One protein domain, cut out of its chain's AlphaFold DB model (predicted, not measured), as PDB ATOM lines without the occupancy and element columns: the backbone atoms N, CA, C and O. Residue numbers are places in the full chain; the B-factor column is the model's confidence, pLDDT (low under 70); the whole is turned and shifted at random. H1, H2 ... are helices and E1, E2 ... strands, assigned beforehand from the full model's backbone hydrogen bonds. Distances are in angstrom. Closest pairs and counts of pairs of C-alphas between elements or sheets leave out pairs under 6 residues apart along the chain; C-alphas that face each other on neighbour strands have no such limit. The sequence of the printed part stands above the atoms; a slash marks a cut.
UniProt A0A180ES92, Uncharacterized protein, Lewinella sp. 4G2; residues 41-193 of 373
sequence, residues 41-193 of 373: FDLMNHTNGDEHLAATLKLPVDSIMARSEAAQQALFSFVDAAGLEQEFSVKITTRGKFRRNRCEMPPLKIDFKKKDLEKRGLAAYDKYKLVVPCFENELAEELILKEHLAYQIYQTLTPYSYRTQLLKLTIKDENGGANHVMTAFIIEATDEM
ATOM      1  N   PHE A  41     -21.909  28.865 -17.371       95.56
ATOM      2  CA  PHE A  41     -20.468  29.070 -17.317       95.56
ATOM      3  C   PHE A  41     -19.709  27.983 -18.082       95.56
ATOM      4  O   PHE A  41     -18.785  28.319 -18.810       95.56
ATOM      5  N   ASP A  42     -20.138  26.721 -18.023       94.50
ATOM      6  CA  ASP A  42     -19.525  25.634 -18.800       94.50
ATOM      7  C   ASP A  42     -19.681  25.834 -20.320       94.50
ATOM      8  O   ASP A  42     -18.778  25.488 -21.078       94.50
ATOM      9  N   LEU A  43     -20.780  26.456 -20.777       94.38
ATOM     10  CA  LEU A  43     -20.950  26.850 -22.186       94.38
ATOM     11  C   LEU A  43     -19.986  27.979 -22.598       94.38
ATOM     12  O   LEU A  43     -19.487  27.986 -23.724       94.38
ATOM     13  N   MET A  44     -19.719  28.935 -21.702       93.44
ATOM     14  CA  MET A  44     -18.795  30.051 -21.951       93.44
ATOM     15  C   MET A  44     -17.318  29.639 -21.826       93.44
ATOM     16  O   MET A  44     -16.475  30.138 -22.564       93.44
ATOM     17  N   ASN A  45     -16.989  28.738 -20.898       86.81
ATOM     18  CA  ASN A  45     -15.623  28.440 -20.465       86.81
ATOM     19  C   ASN A  45     -14.917  27.423 -21.382       86.81
ATOM     20  O   ASN A  45     -14.533  26.332 -20.950       86.81
ATOM     21  N   HIS A  46     -14.758  27.773 -22.660       79.38
ATOM     22  CA  HIS A  46     -14.165  26.897 -23.679       79.38
ATOM     23  C   HIS A  46     -12.943  27.490 -24.407       79.38
ATOM     24  O   HIS A  46     -12.222  26.747 -25.070       79.38
ATOM     25  N   THR A  47     -12.642  28.784 -24.258       71.25
ATOM     26  CA  THR A  47     -11.551  29.479 -24.981       71.25
ATOM     27  C   THR A  47     -10.174  29.329 -24.306       71.25
ATOM     28  O   THR A  47      -9.355  30.244 -24.276       71.25
ATOM     29  N   ASN A  48      -9.908  28.173 -23.686       62.25
ATOM     30  CA  ASN A  48      -8.678  27.874 -22.928       62.25
ATOM     31  C   ASN A  48      -8.297  28.895 -21.819       62.25
ATOM     32  O   ASN A  48      -7.170  28.871 -21.330       62.25
ATOM     33  N   GLY A  49      -9.216  29.774 -21.401       59.19
ATOM     34  CA  GLY A  49      -9.038  30.757 -20.322       59.19
ATOM     35  C   GLY A  49      -8.281  32.039 -20.702       59.19
ATOM     36  O   GLY A  49      -8.617  33.099 -20.178       59.19
ATOM     37  N   ASP A  50      -7.313  31.963 -21.620       59.22
ATOM     38  CA  ASP A  50      -6.500  33.115 -22.054       59.22
ATOM     39  C   ASP A  50      -7.055  33.825 -23.312       59.22
ATOM     40  O   ASP A  50      -6.742  34.992 -23.555       59.22
ATOM     41  N   GLU A  51      -7.895  33.165 -24.120       80.31
ATOM     42  CA  GLU A  51      -8.540  33.777 -25.293       80.31
ATOM     43  C   GLU A  51      -9.888  34.423 -24.920       80.31
ATOM     44  O   GLU A  51     -10.655  33.907 -24.107       80.31
ATOM     45  N   HIS A  52     -10.191  35.574 -25.526       91.56
ATOM     46  CA  HIS A  52     -11.378  36.364 -25.208       91.56
ATOM     47  C   HIS A  52     -12.631  35.804 -25.897       91.56
ATOM     48  O   HIS A  52     -12.770  35.912 -27.116       91.56
ATOM     49  N   LEU A  53     -13.602  35.313 -25.125       95.56
ATOM     50  CA  LEU A  53     -14.916  34.956 -25.664       95.56
ATOM     51  C   LEU A  53     -15.655  36.220 -26.137       95.56
ATOM     52  O   LEU A  53     -15.867  37.158 -25.364       95.56
ATOM     53  N   ALA A  54     -16.081  36.248 -27.398       96.56
ATOM     54  CA  ALA A  54     -16.909  37.331 -27.919       96.56
ATOM     55  C   ALA A  54     -18.329  37.248 -27.329       96.56
ATOM     56  O   ALA A  54     -19.036  36.259 -27.527       96.56
ATOM     57  N   ALA A  55     -18.755  38.298 -26.622       97.75
ATOM     58  CA  ALA A  55     -20.060  38.351 -25.963       97.75
ATOM     59  C   ALA A  55     -20.773  39.687 -26.216       97.75
ATOM     60  O   ALA A  55     -20.158  40.753 -26.203       97.75
ATOM     61  N   THR A  56     -22.089  39.650 -26.415       98.38
ATOM     62  CA  THR A  56     -22.964  40.827 -26.495       98.38
ATOM     63  C   THR A  56     -23.832  40.916 -25.241       98.38
ATOM     64  O   THR A  56     -24.442  39.933 -24.829       98.38
ATOM     65  N   LEU A  57     -23.950  42.116 -24.673       97.69
ATOM     66  CA  LEU A  57     -24.942  42.450 -23.654       97.69
ATOM     67  C   LEU A  57     -25.791  43.622 -24.160       97.69
ATOM     68  O   LEU A  57     -25.280  44.721 -24.343       97.69
ATOM     69  N   LYS A  58     -27.081  43.397 -24.401       97.12
ATOM     70  CA  LYS A  58     -28.016  44.394 -24.935       97.12
ATOM     71  C   LYS A  58     -29.037  44.805 -23.868       97.12
ATOM     72  O   LYS A  58     -29.743  43.936 -23.355       97.12
ATOM     73  N   LEU A  59     -29.086  46.098 -23.532       94.62
ATOM     74  CA  LEU A  59     -30.059  46.729 -22.615       94.62
ATOM     75  C   LEU A  59     -30.043  48.271 -22.733       94.62
ATOM     76  O   LEU A  59     -29.132  48.800 -23.367       94.62
ATOM     77  N   PRO A  60     -30.972  49.013 -22.095       91.56
ATOM     78  CA  PRO A  60     -30.955  50.480 -22.078       91.56
ATOM     79  C   PRO A  60     -29.807  51.016 -21.202       91.56
ATOM     80  O   PRO A  60     -29.872  50.959 -19.968       91.56
ATOM     81  N   VAL A  61     -28.745  51.540 -21.822       89.38
ATOM     82  CA  VAL A  61     -27.479  51.883 -21.137       89.38
ATOM     83  C   VAL A  61     -27.655  53.007 -20.112       89.38
ATOM     84  O   VAL A  61     -27.061  52.944 -19.033       89.38
ATOM     85  N   ASP A  62     -28.551  53.965 -20.370       85.62
ATOM     86  CA  ASP A  62     -28.898  55.055 -19.440       85.62
ATOM     87  C   ASP A  62     -29.225  54.551 -18.023       85.62
ATOM     88  O   ASP A  62     -28.880  55.183 -17.023       85.62
ATOM     89  N   SER A  63     -29.860  53.378 -17.922       79.69
ATOM     90  CA  SER A  63     -30.291  52.794 -16.645       79.69
ATOM     91  C   SER A  63     -29.140  52.163 -15.847       79.69
ATOM     92  O   SER A  63     -29.217  52.087 -14.614       79.69
ATOM     93  N   ILE A  64     -28.047  51.770 -16.515       83.00
ATOM     94  CA  ILE A  64     -26.771  51.442 -15.862       83.00
ATOM     95  C   ILE A  64     -26.091  52.733 -15.399       83.00
ATOM     96  O   ILE A  64     -25.671  52.824 -14.243       83.00
ATOM     97  N   MET A  65     -25.989  53.730 -16.282       83.50
ATOM     98  CA  MET A  65     -25.231  54.965 -16.035       83.50
ATOM     99  C   MET A  65     -25.870  55.839 -14.943       83.50
ATOM    100  O   MET A  65     -25.161  56.481 -14.170       83.50
ATOM    101  N   ALA A  66     -27.192  55.754 -14.768       83.19
ATOM    102  CA  ALA A  66     -27.922  56.280 -13.611       83.19
ATOM    103  C   ALA A  66     -27.607  55.558 -12.276       83.19
ATOM    104  O   ALA A  66     -28.152  55.921 -11.232       83.19
ATOM    105  N   ARG A  67     -26.737  54.533 -12.288       81.00
ATOM    106  CA  ARG A  67     -26.257  53.747 -11.131       81.00
ATOM    107  C   ARG A  67     -27.377  53.088 -10.317       81.00
ATOM    108  O   ARG A  67     -27.238  52.869  -9.114       81.00
ATOM    109  N   SER A  68     -28.479  52.750 -10.987       77.00
ATOM    110  CA  SER A  68     -29.662  52.162 -10.360       77.00
ATOM    111  C   SER A  68     -29.374  50.777  -9.765       77.00
ATOM    112  O   SER A  68     -28.682  49.950 -10.366       77.00
ATOM    113  N   GLU A  69     -29.939  50.507  -8.586       77.19
ATOM    114  CA  GLU A  69     -29.967  49.164  -7.986       77.19
ATOM    115  C   GLU A  69     -31.109  48.297  -8.551       77.19
ATOM    116  O   GLU A  69     -31.113  47.079  -8.367       77.19
ATOM    117  N   ALA A  70     -32.082  48.903  -9.246       85.38
ATOM    118  CA  ALA A  70     -33.222  48.184  -9.803       85.38
ATOM    119  C   ALA A  70     -32.802  47.260 -10.956       85.38
ATOM    120  O   ALA A  70     -32.052  47.651 -11.853       85.38
ATOM    121  N   ALA A  71     -33.330  46.035 -10.935       91.31
ATOM    122  CA  ALA A  71     -33.016  45.005 -11.913       91.31
ATOM    123  C   ALA A  71     -33.628  45.317 -13.288       91.31
ATOM    124  O   ALA A  71     -34.849  45.372 -13.438       91.31
ATOM    125  N   GLN A  72     -32.765  45.472 -14.288       91.62
ATOM    126  CA  GLN A  72     -33.109  45.800 -15.671       91.62
ATOM    127  C   GLN A  72     -33.193  44.520 -16.506       91.62
ATOM    128  O   GLN A  72     -32.394  43.606 -16.307       91.62
ATOM    129  N   GLN A  73     -34.156  44.422 -17.424       95.12
ATOM    130  CA  GLN A  73     -34.217  43.313 -18.383       95.12
ATOM    131  C   GLN A  73     -33.171  43.547 -19.481       95.12
ATOM    132  O   GLN A  73     -33.021  44.668 -19.951       95.12
ATOM    133  N   ALA A  74     -32.456  42.492 -19.870       96.56
ATOM    134  CA  ALA A  74     -31.437  42.524 -20.917       96.56
ATOM    135  C   ALA A  74     -31.457  41.242 -21.763       96.56
ATOM    136  O   ALA A  74     -32.055  40.233 -21.365       96.56
ATOM    137  N   LEU A  75     -30.752  41.259 -22.892       97.50
ATOM    138  CA  LEU A  75     -30.346  40.066 -23.635       97.50
ATOM    139  C   LEU A  75     -28.827  39.906 -23.518       97.50
ATOM    140  O   LEU A  75     -28.084  40.854 -23.764       97.50
ATOM    141  N   PHE A  76     -28.364  38.722 -23.132       98.19
ATOM    142  CA  PHE A  76     -26.943  38.370 -23.107       98.19
ATOM    143  C   PHE A  76     -26.700  37.219 -24.078       98.19
ATOM    144  O   PHE A  76     -27.407  36.211 -24.002       98.19
ATOM    145  N   SER A  77     -25.730  37.361 -24.982       98.06
ATOM    146  CA  SER A  77     -25.431  36.341 -25.985       98.06
ATOM    147  C   SER A  77     -23.948  36.153 -26.289       98.06
ATOM    148  O   SER A  77     -23.144  37.076 -26.167       98.06
ATOM    149  N   PHE A  78     -23.596  34.929 -26.670       97.38
ATOM    150  CA  PHE A  78     -22.255  34.478 -27.052       97.38
ATOM    151  C   PHE A  78     -22.376  33.265 -27.994       97.38
ATOM    152  O   PHE A  78     -23.477  32.758 -28.210       97.38
ATOM    153  N   VAL A  79     -21.260  32.795 -28.552       95.56
ATOM    154  CA  VAL A  79     -21.194  31.528 -29.308       95.56
ATOM    155  C   VAL A  79     -20.525  30.476 -28.426       95.56
ATOM    156  O   VAL A  79     -19.536  30.792 -27.769       95.56
ATOM    157  N   ASP A  80     -21.066  29.259 -28.361       94.00
ATOM    158  CA  ASP A  80     -20.499  28.171 -27.552       94.00
ATOM    159  C   ASP A  80     -19.457  27.312 -28.299       94.00
ATOM    160  O   ASP A  80     -19.198  27.486 -29.491       94.00
ATOM    161  N   ALA A  81     -18.870  26.344 -27.588       90.69
ATOM    162  CA  ALA A  81     -17.847  25.432 -28.107       90.69
ATOM    163  C   ALA A  81     -18.292  24.566 -29.306       90.69
ATOM    164  O   ALA A  81     -17.443  23.988 -29.986       90.69
ATOM    165  N   ALA A  82     -19.600  24.441 -29.562       91.69
ATOM    166  CA  ALA A  82     -20.151  23.734 -30.718       91.69
ATOM    167  C   ALA A  82     -20.441  24.675 -31.906       91.69
ATOM    168  O   ALA A  82     -20.934  24.222 -32.940       91.69
ATOM    169  N   GLY A  83     -20.136  25.971 -31.774       92.00
ATOM    170  CA  GLY A  83     -20.438  26.995 -32.770       92.00
ATOM    171  C   GLY A  83     -21.898  27.455 -32.757       92.00
ATOM    172  O   GLY A  83     -22.344  28.053 -33.735       92.00
ATOM    173  N   LEU A  84     -22.660  27.168 -31.694       94.50
ATOM    174  CA  LEU A  84     -24.071  27.547 -31.596       94.50
ATOM    175  C   LEU A  84     -24.221  28.921 -30.934       94.50
ATOM    176  O   LEU A  84     -23.592  29.209 -29.916       94.50
ATOM    177  N   GLU A  85     -25.098  29.764 -31.487       96.31
ATOM    178  CA  GLU A  85     -25.478  31.030 -30.856       96.31
ATOM    179  C   GLU A  85     -26.340  30.773 -29.613       96.31
ATOM    180  O   GLU A  85     -27.449  30.236 -29.685       96.31
ATOM    181  N   GLN A  86     -25.840  31.200 -28.458       97.12
ATOM    182  CA  GLN A  86     -26.535  31.143 -27.182       97.12
ATOM    183  C   GLN A  86     -27.019  32.545 -26.809       97.12
ATOM    184  O   GLN A  86     -26.219  33.384 -26.413       97.12
ATOM    185  N   GLU A  87     -28.328  32.807 -26.882       97.62
ATOM    186  CA  GLU A  87     -28.946  34.031 -26.342       97.62
ATOM    187  C   GLU A  87     -29.781  33.723 -25.094       97.62
ATOM    188  O   GLU A  87     -30.533  32.745 -25.068       97.62
ATOM    189  N   PHE A  88     -29.689  34.567 -24.065       97.69
ATOM    190  CA  PHE A  88     -30.438  34.451 -22.817       97.69
ATOM    191  C   PHE A  88     -31.115  35.767 -22.414       97.69
ATOM    192  O   PHE A  88     -30.506  36.837 -22.398       97.69
ATOM    193  N   SER A  89     -32.368  35.663 -21.969       96.88
ATOM    194  CA  SER A  89     -33.114  36.760 -21.352       96.88
ATOM    195  C   SER A  89     -32.756  36.877 -19.864       96.88
ATOM    196  O   SER A  89     -33.314  36.170 -19.019       96.88
ATOM    197  N   VAL A  90     -31.827  37.776 -19.537       97.38
ATOM    198  CA  VAL A  90     -31.244  37.940 -18.190       97.38
ATOM    199  C   VAL A  90     -31.729  39.213 -17.499       97.38
ATOM    200  O   VAL A  90     -32.308  40.093 -18.137       97.38
ATOM    201  N   LYS A  91     -31.489  39.337 -16.194       96.88
ATOM    202  CA  LYS A  91     -31.568  40.620 -15.488       96.88
ATOM    203  C   LYS A  91     -30.173  41.150 -15.175       96.88
ATOM    204  O   LYS A  91     -29.294  40.376 -14.799       96.88
ATOM    205  N   ILE A  92     -30.000  42.465 -15.280       95.75
ATOM    206  CA  ILE A  92     -28.785  43.191 -14.901       95.75
ATOM    207  C   ILE A  92     -29.061  44.040 -13.664       95.75
ATOM    208  O   ILE A  92     -30.081  44.721 -13.582       95.75
ATOM    209  N   THR A  93     -28.136  44.020 -12.707       94.00
ATOM    210  CA  THR A  93     -28.083  44.971 -11.582       94.00
ATOM    211  C   THR A  93     -26.662  45.492 -11.419       94.00
ATOM    212  O   THR A  93     -25.707  44.725 -11.576       94.00
ATOM    213  N   THR A  94     -26.508  46.753 -11.020       91.69
ATOM    214  CA  THR A  94     -25.213  47.270 -10.557       91.69
ATOM    215  C   THR A  94     -24.833  46.636  -9.206       91.69
ATOM    216  O   THR A  94     -25.701  46.338  -8.382       91.69
ATOM    217  N   ARG A  95     -23.538  46.392  -8.959       89.12
ATOM    218  CA  ARG A  95     -23.026  45.791  -7.706       89.12
ATOM    219  C   ARG A  95     -21.925  46.629  -7.049       89.12
ATOM    220  O   ARG A  95     -21.344  47.515  -7.662       89.12
ATOM    221  N   GLY A  96     -21.606  46.300  -5.796       83.38
ATOM    222  CA  GLY A  96     -20.494  46.893  -5.044       83.38
ATOM    223  C   GLY A  96     -20.774  48.294  -4.480       83.38
ATOM    224  O   GLY A  96     -21.706  48.980  -4.891       83.38
ATOM    225  N   LYS A  97     -19.950  48.715  -3.509       83.06
ATOM    226  CA  LYS A  97     -20.097  50.003  -2.799       83.06
ATOM    227  C   LYS A  97     -19.142  51.089  -3.302       83.06
ATOM    228  O   LYS A  97     -19.560  52.232  -3.456       83.06
ATOM    229  N   PHE A  98     -17.874  50.755  -3.555       85.69
ATOM    230  CA  PHE A  98     -16.877  51.725  -4.023       85.69
ATOM    231  C   PHE A  98     -17.022  51.988  -5.529       85.69
ATOM    232  O   PHE A  98     -17.477  53.064  -5.920       85.69
ATOM    233  N   ARG A  99     -16.720  50.985  -6.369       84.44
ATOM    234  CA  ARG A  99     -16.687  51.122  -7.839       84.44
ATOM    235  C   ARG A  99     -18.002  51.648  -8.426       84.44
ATOM    236  O   ARG A  99     -17.953  52.582  -9.213       84.44
ATOM    237  N   ARG A 100     -19.172  51.203  -7.946       84.19
ATOM    238  CA  ARG A 100     -20.488  51.734  -8.374       84.19
ATOM    239  C   ARG A 100     -20.624  53.258  -8.268       84.19
ATOM    240  O   ARG A 100     -21.319  53.865  -9.071       84.19
ATOM    241  N   ASN A 101     -19.980  53.873  -7.276       83.81
ATOM    242  CA  ASN A 101     -20.074  55.309  -7.013       83.81
ATOM    243  C   ASN A 101     -18.875  56.111  -7.557       83.81
ATOM    244  O   ASN A 101     -18.907  57.343  -7.523       83.81
ATOM    245  N   ARG A 102     -17.824  55.435  -8.038       85.44
ATOM    246  CA  ARG A 102     -16.538  56.043  -8.430       85.44
ATOM    247  C   ARG A 102     -16.136  55.801  -9.886       85.44
ATOM    248  O   ARG A 102     -15.478  56.666 -10.443       85.44
ATOM    249  N   CYS A 103     -16.538  54.682 -10.480       86.94
ATOM    250  CA  CYS A 103     -16.272  54.348 -11.876       86.94
ATOM    251  C   CYS A 103     -17.254  55.034 -12.828       86.94
ATOM    252  O   CYS A 103     -18.372  55.386 -12.435       86.94
ATOM    253  N   GLU A 104     -16.847  55.172 -14.084       87.12
ATOM    254  CA  GLU A 104     -17.705  55.587 -15.196       87.12
ATOM    255  C   GLU A 104     -18.724  54.474 -15.471       87.12
ATOM    256  O   GLU A 104     -19.921  54.667 -15.266       87.12
ATOM    257  N   MET A 105     -18.230  53.269 -15.773       87.75
ATOM    258  CA  MET A 105     -19.033  52.049 -15.844       87.75
ATOM    259  C   MET A 105     -19.093  51.365 -14.458       87.75
ATOM    260  O   MET A 105     -18.056  50.962 -13.920       87.75
ATOM    261  N   PRO A 106     -20.271  51.218 -13.822       88.56
ATOM    262  CA  PRO A 106     -20.397  50.485 -12.566       88.56
ATOM    263  C   PRO A 106     -20.266  48.967 -12.809       88.56
ATOM    264  O   PRO A 106     -20.762  48.464 -13.816       88.56
ATOM    265  N   PRO A 107     -19.661  48.192 -11.887       88.56
ATOM    266  CA  PRO A 107     -19.536  46.750 -12.064       88.56
ATOM    267  C   PRO A 107     -20.910  46.074 -12.002       88.56
ATOM    268  O   PRO A 107     -21.785  46.476 -11.226       88.56
ATOM    269  N   LEU A 108     -21.091  45.031 -12.812       94.50
ATOM    270  CA  LEU A 108     -22.398  44.458 -13.118       94.50
ATOM    271  C   LEU A 108     -22.566  43.053 -12.529       94.50
ATOM    272  O   LEU A 108     -21.610  42.329 -12.245       94.50
ATOM    273  N   LYS A 109     -23.820  42.651 -12.351       95.44
ATOM    274  CA  LYS A 109     -24.215  41.278 -12.043       95.44
ATOM    275  C   LYS A 109     -25.248  40.832 -13.074       95.44
ATOM    276  O   LYS A 109     -26.226  41.545 -13.292       95.44
ATOM    277  N   ILE A 110     -25.034  39.650 -13.647       97.06
ATOM    278  CA  ILE A 110     -25.997  38.939 -14.492       97.06
ATOM    279  C   ILE A 110     -26.795  37.960 -13.617       97.06
ATOM    280  O   ILE A 110     -26.234  37.266 -12.765       97.06
ATOM    281  N   ASP A 111     -28.110  37.929 -13.820       97.19
ATOM    282  CA  ASP A 111     -29.067  37.074 -13.112       97.19
ATOM    283  C   ASP A 111     -29.956  36.360 -14.157       97.19
ATOM    284  O   ASP A 111     -30.833  36.968 -14.780       97.19
ATOM    285  N   PHE A 112     -29.659  35.086 -14.436       97.38
ATOM    286  CA  PHE A 112     -30.380  34.261 -15.414       97.38
ATOM    287  C   PHE A 112     -31.694  33.719 -14.828       97.38
ATOM    288  O   PHE A 112     -31.799  33.375 -13.654       97.38
ATOM    289  N   LYS A 113     -32.727  33.552 -15.653       95.62
ATOM    290  CA  LYS A 113     -33.993  32.953 -15.202       95.62
ATOM    291  C   LYS A 113     -33.803  31.443 -14.999       95.62
ATOM    292  O   LYS A 113     -33.776  30.719 -15.988       95.62
ATOM    293  N   LYS A 114     -33.731  30.948 -13.748       95.06
ATOM    294  CA  LYS A 114     -33.562  29.500 -13.436       95.06
ATOM    295  C   LYS A 114     -34.484  28.588 -14.265       95.06
ATOM    296  O   LYS A 114     -34.002  27.667 -14.910       95.06
ATOM    297  N   LYS A 115     -35.772  28.943 -14.385       94.69
ATOM    298  CA  LYS A 115     -36.765  28.219 -15.209       94.69
ATOM    299  C   LYS A 115     -36.440  28.131 -16.703       94.69
ATOM    300  O   LYS A 115     -36.989  27.273 -17.381       94.69
ATOM    301  N   ASP A 116     -35.616  29.026 -17.235       94.81
ATOM    302  CA  ASP A 116     -35.184  29.011 -18.635       94.81
ATOM    303  C   ASP A 116     -33.843  28.275 -18.810       94.81
ATOM    304  O   ASP A 116     -33.601  27.723 -19.880       94.81
ATOM    305  N   LEU A 117     -33.030  28.168 -17.748       96.44
ATOM    306  CA  LEU A 117     -31.887  27.246 -17.676       96.44
ATOM    307  C   LEU A 117     -32.369  25.788 -17.607       96.44
ATOM    308  O   LEU A 117     -31.970  24.963 -18.424       96.44
ATOM    309  N   GLU A 118     -33.316  25.509 -16.709       95.25
ATOM    310  CA  GLU A 118     -33.954  24.198 -16.521       95.25
ATOM    311  C   GLU A 118     -34.565  23.668 -17.834       95.25
ATOM    312  O   GLU A 118     -34.334  22.519 -18.207       95.25
ATOM    313  N   LYS A 119     -35.272  24.519 -18.597       95.00
ATOM    314  CA  LYS A 119     -35.815  24.178 -19.932       95.00
ATOM    315  C   LYS A 119     -34.747  23.842 -20.974       95.00
ATOM    316  O   LYS A 119     -35.047  23.111 -21.912       95.00
ATOM    317  N   ARG A 120     -33.538  24.401 -20.850       94.62
ATOM    318  CA  ARG A 120     -32.393  24.113 -21.731       94.62
ATOM    319  C   ARG A 120     -31.572  22.910 -21.261       94.62
ATOM    320  O   ARG A 120     -30.579  22.584 -21.899       94.62
ATOM    321  N   GLY A 121     -31.966  22.254 -20.166       95.50
ATOM    322  CA  GLY A 121     -31.197  21.160 -19.570       95.50
ATOM    323  C   GLY A 121     -29.895  21.623 -18.911       95.50
ATOM    324  O   GLY A 121     -28.973  20.821 -18.787       95.50
ATOM    325  N   LEU A 122     -29.810  22.898 -18.510       96.31
ATOM    326  CA  LEU A 122     -28.646  23.487 -17.847       96.31
ATOM    327  C   LEU A 122     -28.829  23.519 -16.325       96.31
ATOM    328  O   LEU A 122     -29.951  23.640 -15.822       96.31
ATOM    329  N   ALA A 123     -27.724  23.463 -15.583       96.12
ATOM    330  CA  ALA A 123     -27.749  23.632 -14.135       96.12
ATOM    331  C   ALA A 123     -28.285  25.020 -13.754       96.12
ATOM    332  O   ALA A 123     -27.922  26.039 -14.341       96.12
ATOM    333  N   ALA A 124     -29.130  25.067 -12.723       95.81
ATOM    334  CA  ALA A 124     -29.864  26.266 -12.325       95.81
ATOM    335  C   ALA A 124     -29.011  27.312 -11.568       95.81
ATOM    336  O   ALA A 124     -29.540  28.040 -10.727       95.81
ATOM    337  N   TYR A 125     -27.706  27.396 -11.834       96.56
ATOM    338  CA  TYR A 125     -26.816  28.433 -11.307       96.56
ATOM    339  C   TYR A 125     -27.062  29.735 -12.074       96.56
ATOM    340  O   TYR A 125     -26.810  29.816 -13.276       96.56
ATOM    341  N   ASP A 126     -27.616  30.746 -11.401       95.88
ATOM    342  CA  ASP A 126     -28.175  31.926 -12.066       95.88
ATOM    343  C   ASP A 126     -27.378  33.221 -11.894       95.88
ATOM    344  O   ASP A 126     -27.611  34.163 -12.649       95.88
ATOM    345  N   LYS A 127     -26.466  33.310 -10.919       96.06
ATOM    346  CA  LYS A 127     -25.946  34.596 -10.420       96.06
ATOM    347  C   LYS A 127     -24.443  34.751 -10.618       96.06
ATOM    348  O   LYS A 127     -23.652  34.355  -9.765       96.06
ATOM    349  N   TYR A 128     -24.076  35.444 -11.690       97.00
ATOM    350  CA  TYR A 128     -22.690  35.648 -12.107       97.00
ATOM    351  C   TYR A 128     -22.271  37.111 -11.927       97.00
ATOM    352  O   TYR A 128     -23.067  38.039 -12.112       97.00
ATOM    353  N   LYS A 129     -21.008  37.333 -11.555       96.38
ATOM    354  CA  LYS A 129     -20.414  38.677 -11.460       96.38
ATOM    355  C   LYS A 129     -19.759  38.992 -12.806       96.38
ATOM    356  O   LYS A 129     -18.954  38.192 -13.270       96.38
ATOM    357  N   LEU A 130     -20.077  40.141 -13.397       96.50
ATOM    358  CA  LEU A 130     -19.460  40.626 -14.630       96.50
ATOM    359  C   LEU A 130     -18.546  41.807 -14.282       96.50
ATOM    360  O   LEU A 130     -19.011  42.889 -13.906       96.50
ATOM    361  N   VAL A 131     -17.238  41.570 -14.350       95.62
ATOM    362  CA  VAL A 131     -16.203  42.555 -14.031       95.62
ATOM    363  C   VAL A 131     -15.849  43.312 -15.306       95.62
ATOM    364  O   VAL A 131     -15.325  42.742 -16.258       95.62
ATOM    365  N   VAL A 132     -16.167  44.604 -15.305       95.06
ATOM    366  CA  VAL A 132     -15.958  45.552 -16.410       95.06
ATOM    367  C   VAL A 132     -14.957  46.639 -15.995       95.06
ATOM    368  O   VAL A 132     -14.807  46.886 -14.785       95.06
ATOM    369  N   PRO A 133     -14.273  47.299 -16.951       93.81
ATOM    370  CA  PRO A 133     -13.357  48.399 -16.666       93.81
ATOM    371  C   PRO A 133     -14.008  49.504 -15.825       93.81
ATOM    372  O   PRO A 133     -15.215  49.725 -15.884       93.81
ATOM    373  N   CYS A 134     -13.211  50.211 -15.021       89.56
ATOM    374  CA  CYS A 134     -13.709  51.318 -14.191       89.56
ATOM    375  C   CYS A 134     -13.829  52.646 -14.971       89.56
ATOM    376  O   CYS A 134     -14.514  53.567 -14.531       89.56
ATOM    377  N   PHE A 135     -13.139  52.737 -16.105       89.19
ATOM    378  CA  PHE A 135     -13.036  53.894 -16.990       89.19
ATOM    379  C   PHE A 135     -12.579  53.416 -18.381       89.19
ATOM    380  O   PHE A 135     -12.066  52.300 -18.493       89.19
ATOM    381  N   GLU A 136     -12.759  54.211 -19.434       85.94
ATOM    382  CA  GLU A 136     -12.479  53.777 -20.818       85.94
ATOM    383  C   GLU A 136     -11.072  54.192 -21.309       85.94
ATOM    384  O   GLU A 136     -10.907  55.195 -22.002       85.94
ATOM    385  N   ASN A 137     -10.028  53.428 -20.945       87.94
ATOM    386  CA  ASN A 137      -8.665  53.560 -21.498       87.94
ATOM    387  C   ASN A 137      -7.801  52.287 -21.317       87.94
ATOM    388  O   ASN A 137      -8.197  51.348 -20.629       87.94
ATOM    389  N   GLU A 138      -6.596  52.278 -21.901       89.19
ATOM    390  CA  GLU A 138      -5.633  51.156 -21.881       89.19
ATOM    391  C   GLU A 138      -5.249  50.687 -20.465       89.19
ATOM    392  O   GLU A 138      -5.170  49.486 -20.206       89.19
ATOM    393  N   LEU A 139      -5.076  51.612 -19.511       93.38
ATOM    394  CA  LEU A 139      -4.805  51.264 -18.109       93.38
ATOM    395  C   LEU A 139      -5.981  50.491 -17.493       93.38
ATOM    396  O   LEU A 139      -5.783  49.642 -16.627       93.38
ATOM    397  N   ALA A 140      -7.212  50.748 -17.926       92.94
ATOM    398  CA  ALA A 140      -8.371  50.010 -17.448       92.94
ATOM    399  C   ALA A 140      -8.361  48.548 -17.926       92.94
ATOM    400  O   ALA A 140      -8.717  47.656 -17.156       92.94
ATOM    401  N   GLU A 141      -7.907  48.305 -19.159       93.81
ATOM    402  CA  GLU A 141      -7.704  46.965 -19.721       93.81
ATOM    403  C   GLU A 141      -6.534  46.242 -19.021       93.81
ATOM    404  O   GLU A 141      -6.715  45.103 -18.588       93.81
ATOM    405  N   GLU A 142      -5.409  46.926 -18.750       96.19
ATOM    406  CA  GLU A 142      -4.316  46.403 -17.901       96.19
ATOM    407  C   GLU A 142      -4.851  45.912 -16.540       96.19
ATOM    408  O   GLU A 142      -4.538  44.802 -16.099       96.19
ATOM    409  N   LEU A 143      -5.654  46.733 -15.853       97.00
ATOM    410  CA  LEU A 143      -6.169  46.408 -14.520       97.00
ATOM    411  C   LEU A 143      -7.135  45.215 -14.544       97.00
ATOM    412  O   LEU A 143      -7.079  44.383 -13.639       97.00
ATOM    413  N   ILE A 144      -7.973  45.098 -15.578       96.50
ATOM    414  CA  ILE A 144      -8.875  43.952 -15.766       96.50
ATOM    415  C   ILE A 144      -8.083  42.664 -16.020       96.50
ATOM    416  O   ILE A 144      -8.364  41.649 -15.382       96.50
ATOM    417  N   LEU A 145      -7.060  42.706 -16.876       96.94
ATOM    418  CA  LEU A 145      -6.211  41.547 -17.168       96.94
ATOM    419  C   LEU A 145      -5.395  41.106 -15.941       96.94
ATOM    420  O   LEU A 145      -5.238  39.909 -15.703       96.94
ATOM    421  N   LYS A 146      -4.940  42.044 -15.101       98.12
ATOM    422  CA  LYS A 146      -4.258  41.728 -13.832       98.12
ATOM    423  C   LYS A 146      -5.208  41.192 -12.761       98.12
ATOM    424  O   LYS A 146      -4.793  40.327 -11.990       98.12
ATOM    425  N   GLU A 147      -6.457  41.664 -12.701       97.94
ATOM    426  CA  GLU A 147      -7.465  41.094 -11.794       97.94
ATOM    427  C   GLU A 147      -7.833  39.666 -12.237       97.94
ATOM    428  O   GLU A 147      -7.828  38.755 -11.411       97.94
ATOM    429  N   HIS A 148      -8.039  39.435 -13.540       97.50
ATOM    430  CA  HIS A 148      -8.273  38.103 -14.113       97.50
ATOM    431  C   HIS A 148      -7.118  37.134 -13.812       97.50
ATOM    432  O   HIS A 148      -7.332  36.045 -13.275       97.50
ATOM    433  N   LEU A 149      -5.877  37.569 -14.055       97.94
ATOM    434  CA  LEU A 149      -4.670  36.796 -13.765       97.94
ATOM    435  C   LEU A 149      -4.558  36.411 -12.278       97.94
ATOM    436  O   LEU A 149      -4.047  35.336 -11.967       97.94
ATOM    437  N   ALA A 150      -5.056  37.237 -11.352       98.62
ATOM    438  CA  ALA A 150      -5.092  36.888  -9.932       98.62
ATOM    439  C   ALA A 150      -6.035  35.699  -9.649       98.62
ATOM    440  O   ALA A 150      -5.651  34.801  -8.895       98.62
ATOM    441  N   TYR A 151      -7.211  35.626 -10.291       98.19
ATOM    442  CA  TYR A 151      -8.092  34.448 -10.210       98.19
ATOM    443  C   TYR A 151      -7.439  33.207 -10.833       98.19
ATOM    444  O   TYR A 151      -7.397  32.160 -10.186       98.19
ATOM    445  N   GLN A 152      -6.852  33.330 -12.032       97.19
ATOM    446  CA  GLN A 152      -6.148  32.220 -12.691       97.19
ATOM    447  C   GLN A 152      -5.011  31.668 -11.808       97.19
ATOM    448  O   GLN A 152      -4.903  30.458 -11.612       97.19
ATOM    449  N   ILE A 153      -4.190  32.542 -11.211       98.50
ATOM    450  CA  ILE A 153      -3.125  32.155 -10.269       98.50
ATOM    451  C   ILE A 153      -3.703  31.447  -9.039       98.50
ATOM    452  O   ILE A 153      -3.162  30.415  -8.637       98.50
ATOM    453  N   TYR A 154      -4.799  31.940  -8.454       98.62
ATOM    454  CA  TYR A 154      -5.441  31.285  -7.309       98.62
ATOM    455  C   TYR A 154      -5.921  29.867  -7.655       98.62
ATOM    456  O   TYR A 154      -5.725  28.940  -6.868       98.62
ATOM    457  N   GLN A 155      -6.453  29.670  -8.865       97.12
ATOM    458  CA  GLN A 155      -6.882  28.362  -9.361       97.12
ATOM    459  C   GLN A 155      -5.722  27.364  -9.514       97.12
ATOM    460  O   GLN A 155      -5.911  26.171  -9.279       97.12
ATOM    461  N   THR A 156      -4.501  27.825  -9.819       97.38
ATOM    462  CA  THR A 156      -3.308  26.948  -9.820       97.38
ATOM    463  C   THR A 156      -2.896  26.457  -8.430       97.38
ATOM    464  O   THR A 156      -2.173  25.467  -8.327       97.38
ATOM    465  N   LEU A 157      -3.335  27.143  -7.369       98.31
ATOM    466  CA  LEU A 157      -2.943  26.892  -5.981       98.31
ATOM    467  C   LEU A 157      -3.992  26.081  -5.210       98.31
ATOM    468  O   LEU A 157      -3.633  25.363  -4.281       98.31
ATOM    469  N   THR A 158      -5.276  26.186  -5.568       98.06
ATOM    470  CA  THR A 158      -6.362  25.459  -4.895       98.06
ATOM    471  C   THR A 158      -7.609  25.288  -5.778       98.06
ATOM    472  O   THR A 158      -7.976  26.212  -6.512       98.06
ATOM    473  N   PRO A 159      -8.334  24.152  -5.684       96.50
ATOM    474  CA  PRO A 159      -9.654  24.007  -6.305       96.50
ATOM    475  C   PRO A 159     -10.721  24.906  -5.643       96.50
ATOM    476  O   PRO A 159     -11.732  25.232  -6.280       96.50
ATOM    477  N   TYR A 160     -10.469  25.361  -4.407       98.06
ATOM    478  CA  TYR A 160     -11.279  26.306  -3.628       98.06
ATOM    479  C   TYR A 160     -10.993  27.760  -4.048       98.06
ATOM    480  O   TYR A 160     -10.549  28.603  -3.272       98.06
ATOM    481  N   SER A 161     -11.205  28.014  -5.331       97.88
ATOM    482  CA  SER A 161     -10.989  29.262  -6.066       97.88
ATOM    483  C   SER A 161     -12.224  29.535  -6.935       97.88
ATOM    484  O   SER A 161     -13.110  28.688  -7.006       97.88
ATOM    485  N   TYR A 162     -12.301  30.678  -7.621       97.75
ATOM    486  CA  TYR A 162     -13.299  30.886  -8.679       97.75
ATOM    487  C   TYR A 162     -12.673  30.664 -10.057       97.75
ATOM    488  O   TYR A 162     -11.624  31.238 -10.346       97.75
ATOM    489  N   ARG A 163     -13.359  29.917 -10.927       96.00
ATOM    490  CA  ARG A 163     -13.147  29.979 -12.378       96.00
ATOM    491  C   ARG A 163     -13.574  31.353 -12.901       96.00
ATOM    492  O   ARG A 163     -14.587  31.914 -12.465       96.00
ATOM    493  N   THR A 164     -12.831  31.857 -13.878       96.31
ATOM    494  CA  THR A 164     -13.134  33.088 -14.614       96.31
ATOM    495  C   THR A 164     -12.993  32.859 -16.112       96.31
ATOM    496  O   THR A 164     -12.137  32.089 -16.540       96.31
ATOM    497  N   GLN A 165     -13.836  33.527 -16.897       95.50
ATOM    498  CA  GLN A 165     -13.778  33.507 -18.357       95.50
ATOM    499  C   GLN A 165     -13.635  34.942 -18.872       95.50
ATOM    500  O   GLN A 165     -14.487  35.797 -18.605       95.50
ATOM    501  N   LEU A 166     -12.552  35.193 -19.607       96.06
ATOM    502  CA  LEU A 166     -12.229  36.476 -20.225       96.06
ATOM    503  C   LEU A 166     -13.130  36.728 -21.447       96.06
ATOM    504  O   LEU A 166     -13.391  35.821 -22.239       96.06
ATOM    505  N   LEU A 167     -13.627  37.954 -21.593       96.62
ATOM    506  CA  LEU A 167     -14.629  38.348 -22.585       96.62
ATOM    507  C   LEU A 167     -14.155  39.560 -23.393       96.62
ATOM    508  O   LEU A 167     -13.687  40.544 -22.814       96.62
ATOM    509  N   LYS A 168     -14.410  39.561 -24.708       96.38
ATOM    510  CA  LYS A 168     -14.531  40.812 -25.473       96.38
ATOM    511  C   LYS A 168     -16.010  41.179 -25.515       96.38
ATOM    512  O   LYS A 168     -16.782  40.682 -26.338       96.38
ATOM    513  N   LEU A 169     -16.411  41.987 -24.539       97.19
ATOM    514  CA  LEU A 169     -17.793  42.363 -24.287       97.19
ATOM    515  C   LEU A 169     -18.186  43.553 -25.166       97.19
ATOM    516  O   LEU A 169     -17.547  44.600 -25.129       97.19
ATOM    517  N   THR A 170     -19.282  43.409 -25.905       97.25
ATOM    518  CA  THR A 170     -19.974  44.514 -26.578       97.25
ATOM    519  C   THR A 170     -21.263  44.826 -25.827       97.25
ATOM    520  O   THR A 170     -22.226  44.061 -25.914       97.25
ATOM    521  N   ILE A 171     -21.307  45.949 -25.114       95.81
ATOM    522  CA  ILE A 171     -22.559  46.490 -24.582       95.81
ATOM    523  C   ILE A 171     -23.256  47.253 -25.715       95.81
ATOM    524  O   ILE A 171     -22.673  48.177 -26.285       95.81
ATOM    525  N   LYS A 172     -24.480  46.847 -26.062       96.19
ATOM    526  CA  LYS A 172     -25.312  47.472 -27.102       96.19
ATOM    527  C   LYS A 172     -26.493  48.171 -26.448       96.19
ATOM    528  O   LYS A 172     -27.259  47.526 -25.732       96.19
ATOM    529  N   ASP A 173     -26.653  49.458 -26.713       94.44
ATOM    530  CA  ASP A 173     -27.775  50.214 -26.171       94.44
ATOM    531  C   ASP A 173     -29.089  49.902 -26.906       94.44
ATOM    532  O   ASP A 173     -29.150  49.882 -28.137       94.44
ATOM    533  N   GLU A 174     -30.161  49.664 -26.150       91.88
ATOM    534  CA  GLU A 174     -31.505  49.460 -26.709       91.88
ATOM    535  C   GLU A 174     -32.177  50.759 -27.163       91.88
ATOM    536  O   GLU A 174     -33.049  50.702 -28.032       91.88
ATOM    537  N   ASN A 175     -31.745  51.914 -26.646       90.50
ATOM    538  CA  ASN A 175     -32.266  53.223 -27.046       90.50
ATOM    539  C   ASN A 175     -31.613  53.760 -28.342       90.50
ATOM    540  O   ASN A 175     -32.056  54.779 -28.873       90.50
ATOM    541  N   GLY A 176     -30.610  53.062 -28.893       88.38
ATOM    542  CA  GLY A 176     -29.932  53.417 -30.148       88.38
ATOM    543  C   GLY A 176     -28.669  54.273 -29.992       88.38
ATOM    544  O   GLY A 176     -28.191  54.829 -30.982       88.38
ATOM    545  N   GLY A 177     -28.129  54.387 -28.776       89.31
ATOM    546  CA  GLY A 177     -26.827  54.987 -28.492       89.31
ATOM    547  C   GLY A 177     -25.633  54.184 -29.031       89.31
ATOM    548  O   GLY A 177     -25.768  53.195 -29.753       89.31
ATOM    549  N   ALA A 178     -24.424  54.633 -28.686       89.19
ATOM    550  CA  ALA A 178     -23.188  53.982 -29.115       89.19
ATOM    551  C   ALA A 178     -22.995  52.603 -28.452       89.19
ATOM    552  O   ALA A 178     -23.379  52.383 -27.305       89.19
ATOM    553  N   ASN A 179     -22.343  51.680 -29.166       92.06
ATOM    554  CA  ASN A 179     -21.912  50.408 -28.588       92.06
ATOM    555  C   ASN A 179     -20.597  50.607 -27.821       92.06
ATOM    556  O   ASN A 179     -19.630  51.106 -28.398       92.06
ATOM    557  N   HIS A 180     -20.525  50.137 -26.577       92.44
ATOM    558  CA  HIS A 180     -19.287  50.128 -25.796       92.44
ATOM    559  C   HIS A 180     -18.607  48.762 -25.949       92.44
ATOM    560  O   HIS A 180     -19.176  47.740 -25.558       92.44
ATOM    561  N   VAL A 181     -17.402  48.724 -26.523       94.12
ATOM    562  CA  VAL A 181     -16.613  47.491 -26.695       94.12
ATOM    563  C   VAL A 181     -15.453  47.502 -25.711       94.12
ATOM    564  O   VAL A 181     -14.624  48.406 -25.740       94.12
ATOM    565  N   MET A 182     -15.384  46.495 -24.844       95.12
ATOM    566  CA  MET A 182     -14.445  46.455 -23.724       95.12
ATOM    567  C   MET A 182     -13.948  45.040 -23.431       95.12
ATOM    568  O   MET A 182     -14.632  44.051 -23.699       95.12
ATOM    569  N   THR A 183     -12.765  44.947 -22.835       95.75
ATOM    570  CA  THR A 183     -12.290  43.709 -22.211       95.75
ATOM    571  C   THR A 183     -12.845  43.617 -20.797       95.75
ATOM    572  O   THR A 183     -12.781  44.571 -20.024       95.75
ATOM    573  N   ALA A 184     -13.443  42.475 -20.485       96.44
ATOM    574  CA  ALA A 184     -14.162  42.197 -19.248       96.44
ATOM    575  C   ALA A 184     -13.955  40.723 -18.871       96.44
ATOM    576  O   ALA A 184     -13.476  39.946 -19.692       96.44
ATOM    577  N   PHE A 185     -14.358  40.291 -17.679       96.69
ATOM    578  CA  PHE A 185     -14.474  38.857 -17.389       96.69
ATOM    579  C   PHE A 185     -15.704  38.534 -16.551       96.69
ATOM    580  O   PHE A 185     -16.198  39.357 -15.774       96.69
ATOM    581  N   ILE A 186     -16.202  37.313 -16.716       96.75
ATOM    582  CA  ILE A 186     -17.285  36.758 -15.910       96.75
ATOM    583  C   ILE A 186     -16.713  35.763 -14.897       96.75
ATOM    584  O   ILE A 186     -15.818  34.981 -15.211       96.75
ATOM    585  N   ILE A 187     -17.210  35.830 -13.663       97.19
ATOM    586  CA  ILE A 187     -16.830  34.946 -12.552       97.19
ATOM    587  C   ILE A 187     -17.940  33.904 -12.370       97.19
ATOM    588  O   ILE A 187     -19.117  34.285 -12.359       97.19
ATOM    589  N   GLU A 188     -17.577  32.626 -12.197       95.75
ATOM    590  CA  GLU A 188     -18.538  31.539 -11.937       95.75
ATOM    591  C   GLU A 188     -19.422  31.814 -10.701       95.75
ATOM    592  O   GLU A 188     -19.073  32.603  -9.808       95.75
ATOM    593  N   ALA A 189     -20.593  31.175 -10.639       97.06
ATOM    594  CA  ALA A 189     -21.518  31.400  -9.532       97.06
ATOM    595  C   ALA A 189     -20.968  30.803  -8.215       97.06
ATOM    596  O   ALA A 189     -20.180  29.860  -8.212       97.06
ATOM    597  N   THR A 190     -21.351  31.355  -7.057       96.19
ATOM    598  CA  THR A 190     -20.802  30.872  -5.764       96.19
ATOM    599  C   THR A 190     -21.371  29.508  -5.363       96.19
ATOM    600  O   THR A 190     -20.653  28.696  -4.787       96.19
ATOM    601  N   ASP A 191     -22.628  29.239  -5.711       96.25
ATOM    602  CA  ASP A 191     -23.275  27.935  -5.561       96.25
ATOM    603  C   ASP A 191     -22.710  26.893  -6.542       96.25
ATOM    604  O   ASP A 191     -22.494  25.749  -6.151       96.25
ATOM    605  N   GLU A 192     -22.362  27.300  -7.765       97.19
ATOM    606  CA  GLU A 192     -21.636  26.468  -8.737       97.19
ATOM    607  C   GLU A 192     -20.226  26.090  -8.248       97.19
ATOM    608  O   GLU A 192     -19.873  24.910  -8.200       97.19
ATOM    609  N   MET A 193     -19.443  27.091  -7.828       97.44
ATOM    610  CA  MET A 193     -18.091  26.931  -7.282       97.44
ATOM    611  C   MET A 193     -18.079  25.999  -6.063       97.44
ATOM    612  O   MET A 193     -17.209  25.132  -5.950       97.44
TER     613      MET A 193
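What this domain is: This is residues 41 to 193 of the 373 residues of an uncharacterized protein of Lewinella sp. 4G2 (UniProt A0A180ES92). A closed barrel of seven strands makes the core, and one long helix, H5, packs along its outside over E6 and E7. The short helices sit toward the barrel's two ends: H1 at one opening, with H4 and H6 near that end, and H2 at the opposite opening, with H3 near it. The 153 printed residues hold six named helices and seven named strands, in the order H1 E1 H2 E2 E3 H3 E4 H4 E5 H5 E6 E7 H6. Round the ring run E1 E2 E3 E4 E5 E7 E6 and back to E1, with E6 and E1 parallel and the other neighbours antiparallel. The class is mixed, helices and strands; the whole is compact, with a radius of gyration of the C-alphas of 14.9 A and spans of 37 by 37 by 28 A.

How they stand to each other: H1, residues 41 to 44, is on the barrel, outside it and over none of its strands, at a height of 6.9 A. E1, residues 53 to 59, is antiparallel to E2, residues 72 to 79, with N 56 and O 77 2.8 A apart. H2, residues 61 to 65, is also on the barrel, outside it and over none of its strands, at 6.8 A. E2 and E3, residues 85 to 94, form a hairpin, with N 88 and O 76 2.8 A apart. H3, residues 99 to 102, is not on the barrel. E4, residues 108 to 112, is antiparallel to E3, with N 91 and O 111 at 2.8 A, and to E5, residues 127 to 131, with N 130 and O 108 at 2.9 A. H4, residues 114 to 119, is on the barrel and near E3. H5, residues 138 to 157, lies outside the barrel over E6, residues 164 to 173, and E7, residues 180 to 187, at a height of 9.4 A. It runs along the strands, at 15 degrees to E7 on the local plane; the closest C-alphas of H5 and E7, Glu 141 and Thr 183, are 6.2 A apart. E6 and E7 form a hairpin, with N 167 and O 184 at 2.8 A. E7 is antiparallel to E5, with N 131 and O 185 at 2.8 A, and E6 parallel to E1, with N 170 and O 55 at 2.8 A. H6, residues 190 to 193, is on the barrel. In H2 and H4 every O i to N i+4 pair is within hydrogen-bond range, in H5 15 of 16; H1, H3 and H6 are too short for such a pair.

Where its parts are: H1 begins at C-alpha 41, (-20.468, 29.070, -17.317). H5 measures 29.1 A, E3 26.0 A, E6 25.3 A, E2 23.1 A and E7 20.3 A. E3 bends by 62 degrees at residue 89, E6 by 59 at 168 and E7 by 65 at 183. H6 ends at C-alpha 193, (-18.091, 26.931, -7.282).

The domain as a whole: The two C-alphas farthest apart, those of Leu 157 and Gly 176, are 44.9 A apart. The printed part has no cut and no long link. Its mean pLDDT is 92.6, and residues 48 to 50 are under 70.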